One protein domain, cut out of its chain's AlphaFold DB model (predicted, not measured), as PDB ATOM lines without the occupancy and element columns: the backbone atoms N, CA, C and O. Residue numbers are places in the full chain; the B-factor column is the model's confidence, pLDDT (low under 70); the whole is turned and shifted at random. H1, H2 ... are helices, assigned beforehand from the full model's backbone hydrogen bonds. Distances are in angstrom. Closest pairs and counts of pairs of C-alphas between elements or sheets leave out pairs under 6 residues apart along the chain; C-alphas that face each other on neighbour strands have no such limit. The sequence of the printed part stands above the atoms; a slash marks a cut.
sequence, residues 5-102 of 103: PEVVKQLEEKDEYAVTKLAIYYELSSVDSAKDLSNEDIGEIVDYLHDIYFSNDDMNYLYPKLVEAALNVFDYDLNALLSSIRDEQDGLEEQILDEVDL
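This is residues 5 to 102 of the 103 residues of an uncharacterized protein of Clostridiaceae bacterium (UniProt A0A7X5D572). Six helices form a body of crossed helices built on the long helix H4: H2 crosses it steeply, H5 packs near its later end, H6 packs on it too, H7 covers H5, and short H3 sits beside H6. H1 lies off at one end of the longest axis and touches H2 alone. The printed part has 98 residues with seven named helices, H1 to H7 in order, and no named strand; the class is all helix. It is compact, with a radius of gyration of the C-alphas of 13.3 A and spans of 39 by 33 by 21 A.

Find C-alpha 39 at (30.155, 112.903, 157.967); from there H4, residues 39 to 55, runs 24.1 A to C-alpha 55 at (7.019, 107.424, 154.122). Before it look for H2, residues 18 to 29, 15.8 A long, and H3, residues 32 to 36. After it come H5, residues 63 to 73, 15.6 A long, H6, residues 78 to 86, and H7, residues 92 to 100, which ends at C-alpha 100 (13.877, 95.262, 150.223). H1, residues 5 to 12, begins at C-alpha 5 (19.338, 105.803, 179.108).

Start at H4, which touches H2 at a steep tilt of 59 degrees, opposite ways; the closest C-alphas, of Ile 24 and Val 46, are 6.0 A apart. With residues 41 to 48 alone H4 touches H6, closest at the C-alphas of Ile 45 and Leu 82, 6.3 A. With residues 49 to 53 alone it touches H5, closest at the C-alphas of Tyr 53 and Tyr 63, 7.0 A. H5 is the hub, touching four helices. It touches H7 with 15 pairs of C-alphas within 8 A, closest at Ala 69 and Glu 99, 5.2 A. It touches H2 at a shallow tilt of 33 degrees, only just short of steep, the same way, closest at the C-alphas of Ile 24 and Val 67, 6.6 A. H3 touches H6 at the C-alphas of Ser 33 and Leu 78, 5.7 A. H2 touches H1 with residues 18 to 19 alone, about perpendicular at 89 degrees, closest at the C-alphas of Glu 12 and Ala 18, 5.8 A. Every O i to N i+4 pair is within hydrogen-bond range in H1, H2, H4, H5, H6 and H7; H3 has 0 of 1, beside 2 of 2 O i to N i+3 pairs.

The two C-alphas farthest apart, of Glu 6 and Asp 90, are 41.5 A from each other. The printed part has no cut. The link from H4 to H5 is short, the other links are tight. Look at residues 57 to 62 and residue 102 for pLDDT under 70; the mean of the printed part is 89.6.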
ATOM      1  N   PRO A   5      20.702 105.264 179.144       91.94
ATOM      2  CA  PRO A   5      19.338 105.803 179.108       91.94
ATOM      3  C   PRO A   5      19.268 107.334 179.086       91.94
ATOM      4  O   PRO A   5      18.440 107.905 178.388       91.94
ATOM      5  N   GLU A   6      20.147 108.005 179.832       93.69
ATOM      6  CA  GLU A   6      20.194 109.471 179.867       93.69
ATOM      7  C   GLU A   6      20.699 110.051 178.539       93.69
ATOM      8  O   GLU A   6      20.179 111.055 178.065       93.69
ATOM      9  N   VAL A   7      21.684 109.404 177.910       91.31
ATOM     10  CA  VAL A   7      22.200 109.818 176.597       91.31
ATOM     11  C   VAL A   7      21.146 109.632 175.510       91.31
ATOM     12  O   VAL A   7      20.945 110.546 174.718       91.31
ATOM     13  N   VAL A   8      20.456 108.488 175.492       89.69
ATOM     14  CA  VAL A   8      19.359 108.227 174.546       89.69
ATOM     15  C   VAL A   8      18.269 109.282 174.697       89.69
ATOM     16  O   VAL A   8      17.915 109.924 173.717       89.69
ATOM     17  N   LYS A   9      17.843 109.567 175.932       91.94
ATOM     18  CA  LYS A   9      16.848 110.606 176.199       91.94
ATOM     19  C   LYS A   9      17.280 111.982 175.674       91.94
ATOM     20  O   LYS A   9      16.494 112.669 175.036       91.94
ATOM     21  N   GLN A  10      18.526 112.389 175.919       93.69
ATOM     22  CA  GLN A  10      19.048 113.675 175.430       93.69
ATOM     23  C   GLN A  10      19.170 113.743 173.901       93.69
ATOM     24  O   GLN A  10      19.164 114.840 173.341       93.69
ATOM     25  N   LEU A  11      19.347 112.601 173.231       91.25
ATOM     26  CA  LEU A  11      19.358 112.508 171.772       91.25
ATOM     27  C   LEU A  11      17.936 112.621 171.216       91.25
ATOM     28  O   LEU A  11      17.705 113.467 170.360       91.25
ATOM     29  N   GLU A  12      16.994 111.858 171.769       91.00
ATOM     30  CA  GLU A  12      15.574 111.873 171.385       91.00
ATOM     31  C   GLU A  12      14.911 113.240 171.635       91.00
ATOM     32  O   GLU A  12      14.064 113.676 170.864       91.00
ATOM     33  N   GLU A  13      15.330 113.975 172.674       94.25
ATOM     34  CA  GLU A  13      14.883 115.357 172.916       94.25
ATOM     35  C   GLU A  13      15.354 116.349 171.833       94.25
ATOM     36  O   GLU A  13      14.759 117.418 171.683       94.25
ATOM     37  N   LYS A  14      16.435 116.037 171.106       91.88
ATOM     38  CA  LYS A  14      16.964 116.878 170.018       91.88
ATOM     39  C   LYS A  14      16.411 116.481 168.657       91.88
ATOM     40  O   LYS A  14      16.148 117.358 167.840       91.88
ATOM     41  N   ASP A  15      16.288 115.183 168.429       90.38
ATOM     42  CA  ASP A  15      15.715 114.579 167.235       90.38
ATOM     43  C   ASP A  15      15.050 113.271 167.678       90.38
ATOM     44  O   ASP A  15      15.731 112.351 168.130       90.38
ATOM     45  N   GLU A  16      13.722 113.204 167.560       88.75
ATOM     46  CA  GLU A  16      12.906 112.045 167.948       88.75
ATOM     47  C   GLU A  16      13.394 110.744 167.288       88.75
ATOM     48  O   GLU A  16      13.276 109.666 167.870       88.75
ATOM     49  N   TYR A  17      14.025 110.846 166.114       89.19
ATOM     50  CA  TYR A  17      14.531 109.721 165.337       89.19
ATOM     51  C   TYR A  17      16.050 109.538 165.450       89.19
ATOM     52  O   TYR A  17      16.635 108.741 164.713       89.19
ATOM     53  N   ALA A  18      16.719 110.217 166.390       89.75
ATOM     54  CA  ALA A  18      18.175 110.168 166.537       89.75
ATOM     55  C   ALA A  18      18.722 108.737 166.668       89.75
ATOM     56  O   ALA A  18      19.750 108.408 166.080       89.75
ATOM     57  N   VAL A  19      18.044 107.872 167.430       88.38
ATOM     58  CA  VAL A  19      18.473 106.477 167.630       88.38
ATOM     59  C   VAL A  19      18.401 105.690 166.322       88.38
ATOM     60  O   VAL A  19      19.332 104.960 165.988       88.38
ATOM     61  N   THR A  20      17.327 105.882 165.563       86.31
ATOM     62  CA  THR A  20      17.143 105.285 164.241       86.31
ATOM     63  C   THR A  20      18.220 105.745 163.265       86.31
ATOM     64  O   THR A  20      18.893 104.921 162.650       86.31
ATOM     65  N   LYS A  21      18.420 107.061 163.143       91.19
ATOM     66  CA  LYS A  21      19.421 107.636 162.238       91.19
ATOM     67  C   LYS A  21      20.834 107.176 162.592       91.19
ATOM     68  O   LYS A  21      21.631 106.894 161.703       91.19
ATOM     69  N   LEU A  22      21.133 107.014 163.883       90.94
ATOM     70  CA  LEU A  22      22.397 106.435 164.344       90.94
ATOM     71  C   LEU A  22      22.558 104.963 163.952       90.94
ATOM     72  O   LEU A  22      23.679 104.547 163.670       90.94
ATOM     73  N   ALA A  23      21.477 104.181 163.923       88.69
ATOM     74  CA  ALA A  23      21.526 102.805 163.438       88.69
ATOM     75  C   ALA A  23      21.841 102.760 161.935       88.69
ATOM     76  O   ALA A  23      22.745 102.037 161.533       88.69
ATOM     77  N   ILE A  24      21.180 103.599 161.127       92.38
ATOM     78  CA  ILE A  24      21.467 103.727 159.688       92.38
ATOM     79  C   ILE A  24      22.925 104.145 159.470       92.38
ATOM     80  O   ILE A  24      23.660 103.495 158.730       92.38
ATOM     81  N   TYR A  25      23.371 105.191 160.171       94.00
ATOM     82  CA  TYR A  25      24.750 105.670 160.099       94.00
ATOM     83  C   TYR A  25      25.754 104.568 160.442       94.00
ATOM     84  O   TYR A  25      26.781 104.443 159.782       94.00
ATOM     85  N   TYR A  26      25.473 103.764 161.470       91.94
ATOM     86  CA  TYR A  26      26.347 102.667 161.869       91.94
ATOM     87  C   TYR A  26      26.522 101.643 160.742       91.94
ATOM     88  O   TYR A  26      27.663 101.313 160.410       91.94
ATOM     89  N   GLU A  27      25.428 101.209 160.113       91.75
ATOM     90  CA  GLU A  27      25.470 100.268 158.990       91.75
ATOM     91  C   GLU A  27      26.242 100.857 157.795       91.75
ATOM     92  O   GLU A  27      27.179 100.231 157.295       91.75
ATOM     93  N   LEU A  28      25.958 102.107 157.411       94.00
ATOM     94  CA  LEU A  28      26.684 102.806 156.340       94.00
ATOM     95  C   LEU A  28      28.170 103.007 156.675       94.00
ATOM     96  O   LEU A  28      29.024 102.919 155.807       94.00
ATOM     97  N   SER A  29      28.525 103.244 157.936       92.00
ATOM     98  CA  SER A  29      29.928 103.422 158.337       92.00
ATOM     99  C   SER A  29      30.750 102.128 158.277       92.00
ATOM    100  O   SER A  29      31.981 102.173 158.354       92.00
ATOM    101  N   SER A  30      30.085 100.974 158.164       90.19
ATOM    102  CA  SER A  30      30.735  99.663 158.133       90.19
ATOM    103  C   SER A  30      31.293  99.290 156.755       90.19
ATOM    104  O   SER A  30      32.178  98.433 156.674       90.19
ATOM    105  N   VAL A  31      30.824  99.941 155.684       93.25
ATOM    106  CA  VAL A  31      31.283  99.683 154.313       93.25
ATOM    107  C   VAL A  31      32.559 100.446 153.977       93.25
ATOM    108  O   VAL A  31      32.801 101.559 154.441       93.25
ATOM    109  N   ASP A  32      33.401  99.844 153.135       92.88
ATOM    110  CA  ASP A  32      34.714 100.401 152.797       92.88
ATOM    111  C   ASP A  32      34.627 101.760 152.083       92.88
ATOM    112  O   ASP A  32      35.471 102.623 152.337       92.88
ATOM    113  N   SER A  33      33.596 101.970 151.256       91.94
ATOM    114  CA  SER A  33      33.349 103.220 150.520       91.94
ATOM    115  C   SER A  33      33.046 104.415 151.435       91.94
ATOM    116  O   SER A  33      33.271 105.559 151.042       91.94
ATOM    117  N   ALA A  34      32.645 104.181 152.690       93.50
ATOM    118  CA  ALA A  34      32.414 105.242 153.672       93.50
ATOM    119  C   ALA A  34      33.684 106.033 154.023       93.50
ATOM    120  O   ALA A  34      33.599 107.177 154.461       93.50
ATOM    121  N   LYS A  35      34.875 105.448 153.825       92.62
ATOM    122  CA  LYS A  35      36.165 106.108 154.101       92.62
ATOM    123  C   LYS A  35      36.423 107.320 153.207       92.62
ATOM    124  O   LYS A  35      37.226 108.173 153.582       92.62
ATOM    125  N   ASP A  36      35.762 107.371 152.055       94.00
ATOM    126  CA  ASP A  36      35.922 108.434 151.064       94.00
ATOM    127  C   ASP A  36      34.882 109.556 151.229       94.00
ATOM    128  O   ASP A  36      34.974 110.579 150.551       94.00
ATOM    129  N   LEU A  37      33.931 109.398 152.156       95.38
ATOM    130  CA  LEU A  37      32.852 110.349 152.412       95.38
ATOM    131  C   LEU A  37      33.071 111.135 153.707       95.38
ATOM    132  O   LEU A  37      33.644 110.649 154.685       95.38
ATOM    133  N   SER A  38      32.588 112.378 153.730       96.31
ATOM    134  CA  SER A  38      32.519 113.155 154.966       96.31
ATOM    135  C   SER A  38      31.329 112.724 155.832       96.31
ATOM    136  O   SER A  38      30.389 112.078 155.371       96.31
ATOM    137  N   ASN A  39      31.323 113.126 157.106       93.31
ATOM    138  CA  ASN A  39      30.155 112.903 157.967       93.31
ATOM    139  C   ASN A  39      28.902 113.640 157.470       93.31
ATOM    140  O   ASN A  39      27.800 113.189 157.760       93.31
ATOM    141  N   GLU A  40      29.069 114.764 156.766       95.50
ATOM    142  CA  GLU A  40      27.954 115.500 156.160       95.50
ATOM    143  C   GLU A  40      27.373 114.700 154.988       95.50
ATOM    144  O   GLU A  40      26.164 114.501 154.938       95.50
ATOM    145  N   ASP A  41      28.233 114.132 154.136       97.25
ATOM    146  CA  ASP A  41      27.816 113.277 153.018       97.25
ATOM    147  C   ASP A  41      27.067 112.022 153.495       97.25
ATOM    148  O   ASP A  41      26.003 111.696 152.978       97.25
ATOM    149  N   ILE A  42      27.586 111.323 154.512       95.88
ATOM    150  CA  ILE A  42      26.886 110.164 155.095       95.88
ATOM    151  C   ILE A  42      25.567 110.614 155.738       95.88
ATOM    152  O   ILE A  42      24.577 109.893 155.662       95.88
ATOM    153  N   GLY A  43      25.536 111.805 156.347       95.38
ATOM    154  CA  GLY A  43      24.323 112.397 156.911       95.38
ATOM    155  C   GLY A  43      23.211 112.581 155.877       95.38
ATOM    156  O   GLY A  43      22.072 112.227 156.160       95.38
ATOM    157  N   GLU A  44      23.544 113.038 154.666       96.75
ATOM    158  CA  GLU A  44      22.577 113.148 153.561       96.75
ATOM    159  C   GLU A  44      21.974 111.785 153.190       96.75
ATOM    160  O   GLU A  44      20.761 111.670 153.023       96.75
ATOM    161  N   ILE A  45      22.798 110.733 153.124       96.75
ATOM    162  CA  ILE A  45      22.320 109.367 152.854       96.75
ATOM    163  C   ILE A  45      21.418 108.877 153.995       96.75
ATOM    164  O   ILE A  45      20.373 108.276 153.747       96.75
ATOM    165  N   VAL A  46      21.805 109.134 155.249       95.56
ATOM    166  CA  VAL A  46      21.022 108.754 156.435       95.56
ATOM    167  C   VAL A  46      19.640 109.392 156.403       95.56
ATOM    168  O   VAL A  46      18.655 108.691 156.625       95.56
ATOM    169  N   ASP A  47      19.567 110.696 156.139       94.75
ATOM    170  CA  ASP A  47      18.298 111.418 156.077       94.75
ATOM    171  C   ASP A  47      17.431 110.903 154.916       94.75
ATOM    172  O   ASP A  47      16.252 110.628 155.117       94.75
ATOM    173  N   TYR A  48      18.025 110.642 153.746       94.94
ATOM    174  CA  TYR A  48      17.307 110.071 152.603       94.94
ATOM    175  C   TYR A  48      16.690 108.696 152.914       94.94
ATOM    176  O   TYR A  48      15.496 108.477 152.704       94.94
ATOM    177  N   LEU A  49      17.474 107.763 153.465       92.94
ATOM    178  CA  LEU A  49      16.979 106.425 153.816       92.94
ATOM    179  C   LEU A  49      15.967 106.468 154.965       92.94
ATOM    180  O   LEU A  49      15.007 105.697 154.983       92.94
ATOM    181  N   HIS A  50      16.160 107.373 155.923       91.75
ATOM    182  CA  HIS A  50      15.185 107.613 156.979       91.75
ATOM    183  C   HIS A  50      13.833 108.059 156.401       91.75
ATOM    184  O   HIS A  50      12.792 107.553 156.824       91.75
ATOM    185  N   ASP A  51      13.839 108.965 155.425       91.06
ATOM    186  CA  ASP A  51      12.617 109.496 154.822       91.06
ATOM    187  C   ASP A  51      11.868 108.440 153.997       91.06
ATOM    188  O   ASP A  51      10.637 108.370 154.085       91.06
ATOM    189  N   ILE A  52      12.586 107.556 153.288       89.50
ATOM    190  CA  ILE A  52      11.982 106.381 152.632       89.50
ATOM    191  C   ILE A  52      11.302 105.489 153.670       89.50
ATOM    192  O   ILE A  52      10.143 105.116 153.497       89.50
ATOM    193  N   TYR A  53      11.987 105.164 154.770       85.31
ATOM    194  CA  TYR A  53      11.383 104.347 155.822       85.31
ATOM    195  C   TYR A  53      10.112 104.998 156.376       85.31
ATOM    196  O   TYR A  53       9.088 104.335 156.523       85.31
ATOM    197  N   PHE A  54      10.172 106.293 156.700       83.06
ATOM    198  CA  PHE A  54       9.066 106.995 157.350       83.06
ATOM    199  C   PHE A  54       7.852 107.168 156.430       83.06
ATOM    200  O   PHE A  54       6.717 107.187 156.900       83.06
ATOM    201  N   SER A  55       8.082 107.269 155.121       84.62
ATOM    202  CA  SER A  55       7.019 107.424 154.122       84.62
ATOM    203  C   SER A  55       6.280 106.116 153.813       84.62
ATOM    204  O   SER A  55       5.229 106.148 153.173       84.62
ATOM    205  N   ASN A  56       6.791 104.974 154.286       77.25
ATOM    206  CA  ASN A  56       6.271 103.644 153.986       77.25
ATOM    207  C   ASN A  56       5.779 102.940 155.272       77.25
ATOM    208  O   ASN A  56       6.528 102.237 155.948       77.25
ATOM    209  N   ASP A  57       4.484 103.105 155.585       62.34
ATOM    210  CA  ASP A  57       3.810 102.621 156.814       62.34
ATOM    211  C   ASP A  57       3.934 101.096 157.077       62.34
ATOM    212  O   ASP A  57       3.758 100.641 158.214       62.34
ATOM    213  N   ASP A  58       4.258 100.290 156.058       62.84
ATOM    214  CA  ASP A  58       4.404  98.828 156.163       62.84
ATOM    215  C   ASP A  58       5.817  98.364 156.592       62.84
ATOM    216  O   ASP A  58       6.032  97.180 156.864       62.84
ATOM    217  N   MET A  59       6.776  99.283 156.761       63.19
ATOM    218  CA  MET A  59       8.187  98.995 157.082       63.19
ATOM    219  C   MET A  59       8.462  98.714 158.570       63.19
ATOM    220  O   MET A  59       9.528  99.037 159.092       63.19
ATOM    221  N   ASN A  60       7.530  98.092 159.299       55.19
ATOM    222  CA  ASN A  60       7.717  97.798 160.724       55.19
ATOM    223  C   ASN A  60       8.995  96.959 160.955       55.19
ATOM    224  O   ASN A  60       9.018  95.761 160.677       55.19
ATOM    225  N   TYR A  61      10.031  97.582 161.534       57.81
ATOM    226  CA  TYR A  61      11.309  96.977 161.955       57.81
ATOM    227  C   TYR A  61      12.350  96.676 160.858       57.81
ATOM    228  O   TYR A  61      13.283  95.911 161.107       57.81
ATOM    229  N   LEU A  62      12.254  97.302 159.681       63.97
ATOM    230  CA  LEU A  62      13.121  96.992 158.533       63.97
ATOM    231  C   LEU A  62      14.273  97.974 158.264       63.97
ATOM    232  O   LEU A  62      14.896  97.861 157.215       63.97
ATOM    233  N   TYR A  63      14.642  98.879 159.182       75.25
ATOM    234  CA  TYR A  63      15.768  99.803 158.932       75.25
ATOM    235  C   TYR A  63      17.059  99.107 158.471       75.25
ATOM    236  O   TYR A  63      17.623  99.556 157.477       75.25
ATOM    237  N   PRO A  64      17.520  97.998 159.093       80.19
ATOM    238  CA  PRO A  64      18.714  97.311 158.604       80.19
ATOM    239  C   PRO A  64      18.538  96.759 157.186       80.19
ATOM    240  O   PRO A  64      19.460  96.855 156.387       80.19
ATOM    241  N   LYS A  65      17.344  96.250 156.848       86.31
ATOM    242  CA  LYS A  65      17.055  95.739 155.500       86.31
ATOM    243  C   LYS A  65      16.999  96.847 154.458       86.31
ATOM    244  O   LYS A  65      17.480  96.651 153.356       86.31
ATOM    245  N   LEU A  66      16.436  98.004 154.804       89.44
ATOM    246  CA  LEU A  66      16.399  99.158 153.910       89.44
ATOM    247  C   LEU A  66      17.814  99.649 153.588       89.44
ATOM    248  O   LEU A  66      18.118  99.946 152.436       89.44
ATOM    249  N   VAL A  67      18.685  99.703 154.597       91.81
ATOM    250  CA  VAL A  67      20.089 100.070 154.388       91.81
ATOM    251  C   VAL A  67      20.810  99.016 153.555       91.81
ATOM    252  O   VAL A  67      21.513  99.372 152.617       91.81
ATOM    253  N   GLU A  68      20.613  97.730 153.850       91.00
ATOM    254  CA  GLU A  68      21.184  96.631 153.065       91.00
ATOM    255  C   GLU A  68      20.726  96.671 151.601       91.00
ATOM    256  O   GLU A  68      21.555  96.570 150.702       91.00
ATOM    257  N   ALA A  69      19.440  96.911 151.351       92.56
ATOM    258  CA  ALA A  69      18.886  97.054 150.011       92.56
ATOM    259  C   ALA A  69      19.494  98.246 149.261       92.56
ATOM    260  O   ALA A  69      19.950  98.102 148.128       92.56
ATOM    261  N   ALA A  70      19.588  99.412 149.907       93.62
ATOM    262  CA  ALA A  70      20.244 100.576 149.318       93.62
ATOM    263  C   ALA A  70      21.720 100.305 148.994       93.62
ATOM    264  O   ALA A  70      22.215 100.733 147.956       93.62
ATOM    265  N   LEU A  71      22.425  99.562 149.849       94.06
ATOM    266  CA  LEU A  71      23.792  99.136 149.569       94.06
ATOM    267  C   LEU A  71      23.846  98.158 148.385       94.06
ATOM    268  O   LEU A  71      24.703  98.331 147.524       94.06
ATOM    269  N   ASN A  72      22.935  97.189 148.290       93.81
ATOM    270  CA  ASN A  72      22.890  96.217 147.192       93.81
ATOM    271  C   ASN A  72      22.647  96.874 145.829       93.81
ATOM    272  O   ASN A  72      23.358  96.558 144.878       93.81
ATOM    273  N   VAL A  73      21.696  97.813 145.735       94.75
ATOM    274  CA  VAL A  73      21.386  98.537 144.484       94.75
ATOM    275  C   VAL A  73      22.631  99.211 143.896       94.75
ATOM    276  O   VAL A  73      22.773  99.306 142.677       94.75
ATOM    277  N   PHE A  74      23.556  99.640 144.758       94.38
ATOM    278  CA  PHE A  74      24.776 100.348 144.376       94.38
ATOM    279  C   PHE A  74      26.058  99.533 144.580       94.38
ATOM    280  O   PHE A  74      27.136 100.119 144.646       94.38
ATOM    281  N   ASP A  75      25.975  98.203 144.692       94.00
ATOM    282  CA  ASP A  75      27.139  97.323 144.895       94.00
ATOM    283  C   ASP A  75      28.052  97.779 146.059       94.00
ATOM    284  O   ASP A  75      29.282  97.694 146.000       94.00
ATOM    285  N   TYR A  76      27.444  98.270 147.143       93.31
ATOM    286  CA  TYR A  76      28.086  98.830 148.336       93.31
ATOM    287  C   TYR A  76      28.935 100.100 148.080       93.31
ATOM    288  O   TYR A  76      29.766 100.484 148.916       93.31
ATOM    289  N   ASP A  77      28.722 100.796 146.960       95.81
ATOM    290  CA  ASP A  77      29.345 102.087 146.654       95.81
ATOM    291  C   ASP A  77      28.485 103.264 147.145       95.81
ATOM    292  O   ASP A  77      27.533 103.706 146.495       95.81
ATOM    293  N   LEU A  78      28.859 103.829 148.296       96.19
ATOM    294  CA  LEU A  78      28.168 104.984 148.864       96.19
ATOM    295  C   LEU A  78      28.351 106.274 148.055       96.19
ATOM    296  O   LEU A  78      27.496 107.152 148.143       96.19
ATOM    297  N   ASN A  79      29.422 106.416 147.264       96.19
ATOM    298  CA  ASN A  79      29.581 107.591 146.401       96.19
ATOM    299  C   ASN A  79      28.583 107.541 145.244       96.19
ATOM    300  O   ASN A  79      28.043 108.582 144.859       96.19
ATOM    301  N   ALA A  80      28.332 106.346 144.704       96.06
ATOM    302  CA  ALA A  80      27.325 106.138 143.674       96.06
ATOM    303  C   ALA A  80      25.921 106.428 144.221       96.06
ATOM    304  O   ALA A  80      25.212 107.246 143.637       96.06
ATOM    305  N   LEU A  81      25.576 105.873 145.390       96.69
ATOM    306  CA  LEU A  81      24.306 106.158 146.067       96.69
ATOM    307  C   LEU A  81      24.120 107.660 146.329       96.69
ATOM    308  O   LEU A  81      23.094 108.231 145.967       96.69
ATOM    309  N   LEU A  82      25.123 108.327 146.909       97.31
ATOM    310  CA  LEU A  82      25.062 109.765 147.188       97.31
ATOM    311  C   LEU A  82      24.893 110.597 145.915       97.31
ATOM    312  O   LEU A  82      24.147 111.575 145.907       97.31
ATOM    313  N   SER A  83      25.592 110.221 144.842       96.69
ATOM    314  CA  SER A  83      25.478 110.904 143.552       96.69
ATOM    315  C   SER A  83      24.065 110.758 142.991       96.69
ATOM    316  O   SER A  83      23.468 111.757 142.609       96.69
ATOM    317  N   SER A  84      23.484 109.555 143.046       96.44
ATOM    318  CA  SER A  84      22.095 109.306 142.644       96.44
ATOM    319  C   SER A  84      21.069 110.087 143.470       96.44
ATOM    320  O   SER A  84      20.092 110.577 142.905       96.44
ATOM    321  N   ILE A  85      21.295 110.245 144.781       96.00
ATOM    322  CA  ILE A  85      20.450 111.082 145.650       96.00
ATOM    323  C   ILE A  85      20.520 112.549 145.207       96.00
ATOM    324  O   ILE A  85      19.491 113.193 145.018       96.00
ATOM    325  N   ARG A  86      21.733 113.081 145.015       96.50
ATOM    326  CA  ARG A  86      21.956 114.492 144.649       96.50
ATOM    327  C   ARG A  86      21.503 114.832 143.232       96.50
ATOM    328  O   ARG A  86      21.117 115.972 142.984       96.50
ATOM    329  N   ASP A  87      21.544 113.859 142.330       95.81
ATOM    330  CA  ASP A  87      21.048 113.990 140.962       95.81
ATOM    331  C   ASP A  87      19.519 113.813 140.868       95.81
ATOM    332  O   ASP A  87      18.977 113.896 139.765       95.81
ATOM    333  N   GLU A  88      18.826 113.587 141.995       90.75
ATOM    334  CA  GLU A  88      17.382 113.316 142.062       90.75
ATOM    335  C   GLU A  88      16.970 112.201 141.084       90.75
ATOM    336  O   GLU A  88      16.006 112.336 140.331       90.75
ATOM    337  N   GLN A  89      17.738 111.104 141.048       89.88
ATOM    338  CA  GLN A  89      17.527 110.038 140.074       89.88
ATOM    339  C   GLN A  89      16.082 109.507 140.121       89.88
ATOM    340  O   GLN A  89      15.630 108.969 141.135       89.88
ATOM    341  N   ASP A  90      15.397 109.585 138.977       90.19
ATOM    342  CA  ASP A  90      14.048 109.045 138.806       90.19
ATOM    343  C   ASP A  90      13.995 107.557 139.206       90.19
ATOM    344  O   ASP A  90      14.766 106.730 138.706       90.19
ATOM    345  N   GLY A  91      13.065 107.216 140.103       90.19
ATOM    346  CA  GLY A  91      12.810 105.844 140.554       90.19
ATOM    347  C   GLY A  91      13.870 105.256 141.491       90.19
ATOM    348  O   GLY A  91      13.949 104.037 141.627       90.19
ATOM    349  N   LEU A  92      14.720 106.081 142.114       93.00
ATOM    350  CA  LEU A  92      15.697 105.617 143.107       93.00
ATOM    351  C   LEU A  92      15.028 104.940 144.312       93.00
ATOM    352  O   LEU A  92      15.411 103.837 144.689       93.00
ATOM    353  N   GLU A  93      14.008 105.580 144.886       92.81
ATOM    354  CA  GLU A  93      13.249 105.025 146.012       92.81
ATOM    355  C   GLU A  93      12.628 103.671 145.647       92.81
ATOM    356  O   GLU A  93      12.778 102.705 146.386       92.81
ATOM    357  N   GLU A  94      12.009 103.574 144.471       92.06
ATOM    358  CA  GLU A  94      11.369 102.351 143.977       92.06
ATOM    359  C   GLU A  94      12.379 101.209 143.801       92.06
ATOM    360  O   GLU A  94      12.109 100.094 144.228       92.06
ATOM    361  N   GLN A  95      13.572 101.490 143.261       92.88
ATOM    362  CA  GLN A  95      14.650 100.495 143.154       92.88
ATOM    363  C   GLN A  95      15.083  99.958 144.522       92.88
ATOM    364  O   GLN A  95      15.321  98.761 144.668       92.88
ATOM    365  N   ILE A  96      15.192 100.838 145.520       91.75
ATOM    366  CA  ILE A  96      15.558 100.445 146.882       91.75
ATOM    367  C   ILE A  96      14.439  99.602 147.503       91.75
ATOM    368  O   ILE A  96      14.720  98.563 148.094       91.75
ATOM    369  N   LEU A  97      13.179 100.019 147.359       90.25
ATOM    370  CA  LEU A  97      12.024  99.292 147.892       90.25
ATOM    371  C   LEU A  97      11.855  97.908 147.244       90.25
ATOM    372  O   LEU A  97      11.615  96.938 147.960       90.25
ATOM    373  N   ASP A  98      12.049  97.799 145.929       90.50
ATOM    374  CA  ASP A  98      12.013  96.522 145.209       90.50
ATOM    375  C   ASP A  98      13.086  95.551 145.732       90.50
ATOM    376  O   ASP A  98      12.833  94.355 145.871       90.50
ATOM    377  N   GLU A  99      14.281  96.053 146.058       90.75
ATOM    378  CA  GLU A  99      15.353  95.237 146.635       90.75
ATOM    379  C   GLU A  99      15.037  94.817 148.083       90.75
ATOM    380  O   GLU A  99      15.352  93.694 148.473       90.75
ATOM    381  N   VAL A 100      14.339  95.647 148.872       87.00
ATOM    382  CA  VAL A 100      13.877  95.262 150.223       87.00
ATOM    383  C   VAL A 100      12.948  94.043 150.181       87.00
ATOM    384  O   VAL A 100      13.050  93.183 151.056       87.00
ATOM    385  N   ASP A 101      12.084  93.930 149.169       77.12
ATOM    386  CA  ASP A 101      11.186  92.777 148.986       77.12
ATOM    387  C   ASP A 101      11.927  91.477 148.608       77.12
ATOM    388  O   ASP A 101      11.377  90.376 148.749       77.12
ATOM    389  N   LEU A 102      13.175  91.575 148.138       60.75
ATOM    390  CA  LEU A 102      14.012  90.432 147.760       60.75
ATOM    391  C   LEU A 102      14.866  89.881 148.919       60.75
ATOM    392  O   LEU A 102      15.330  88.738 148.821       60.75
TER     393      LEU A 102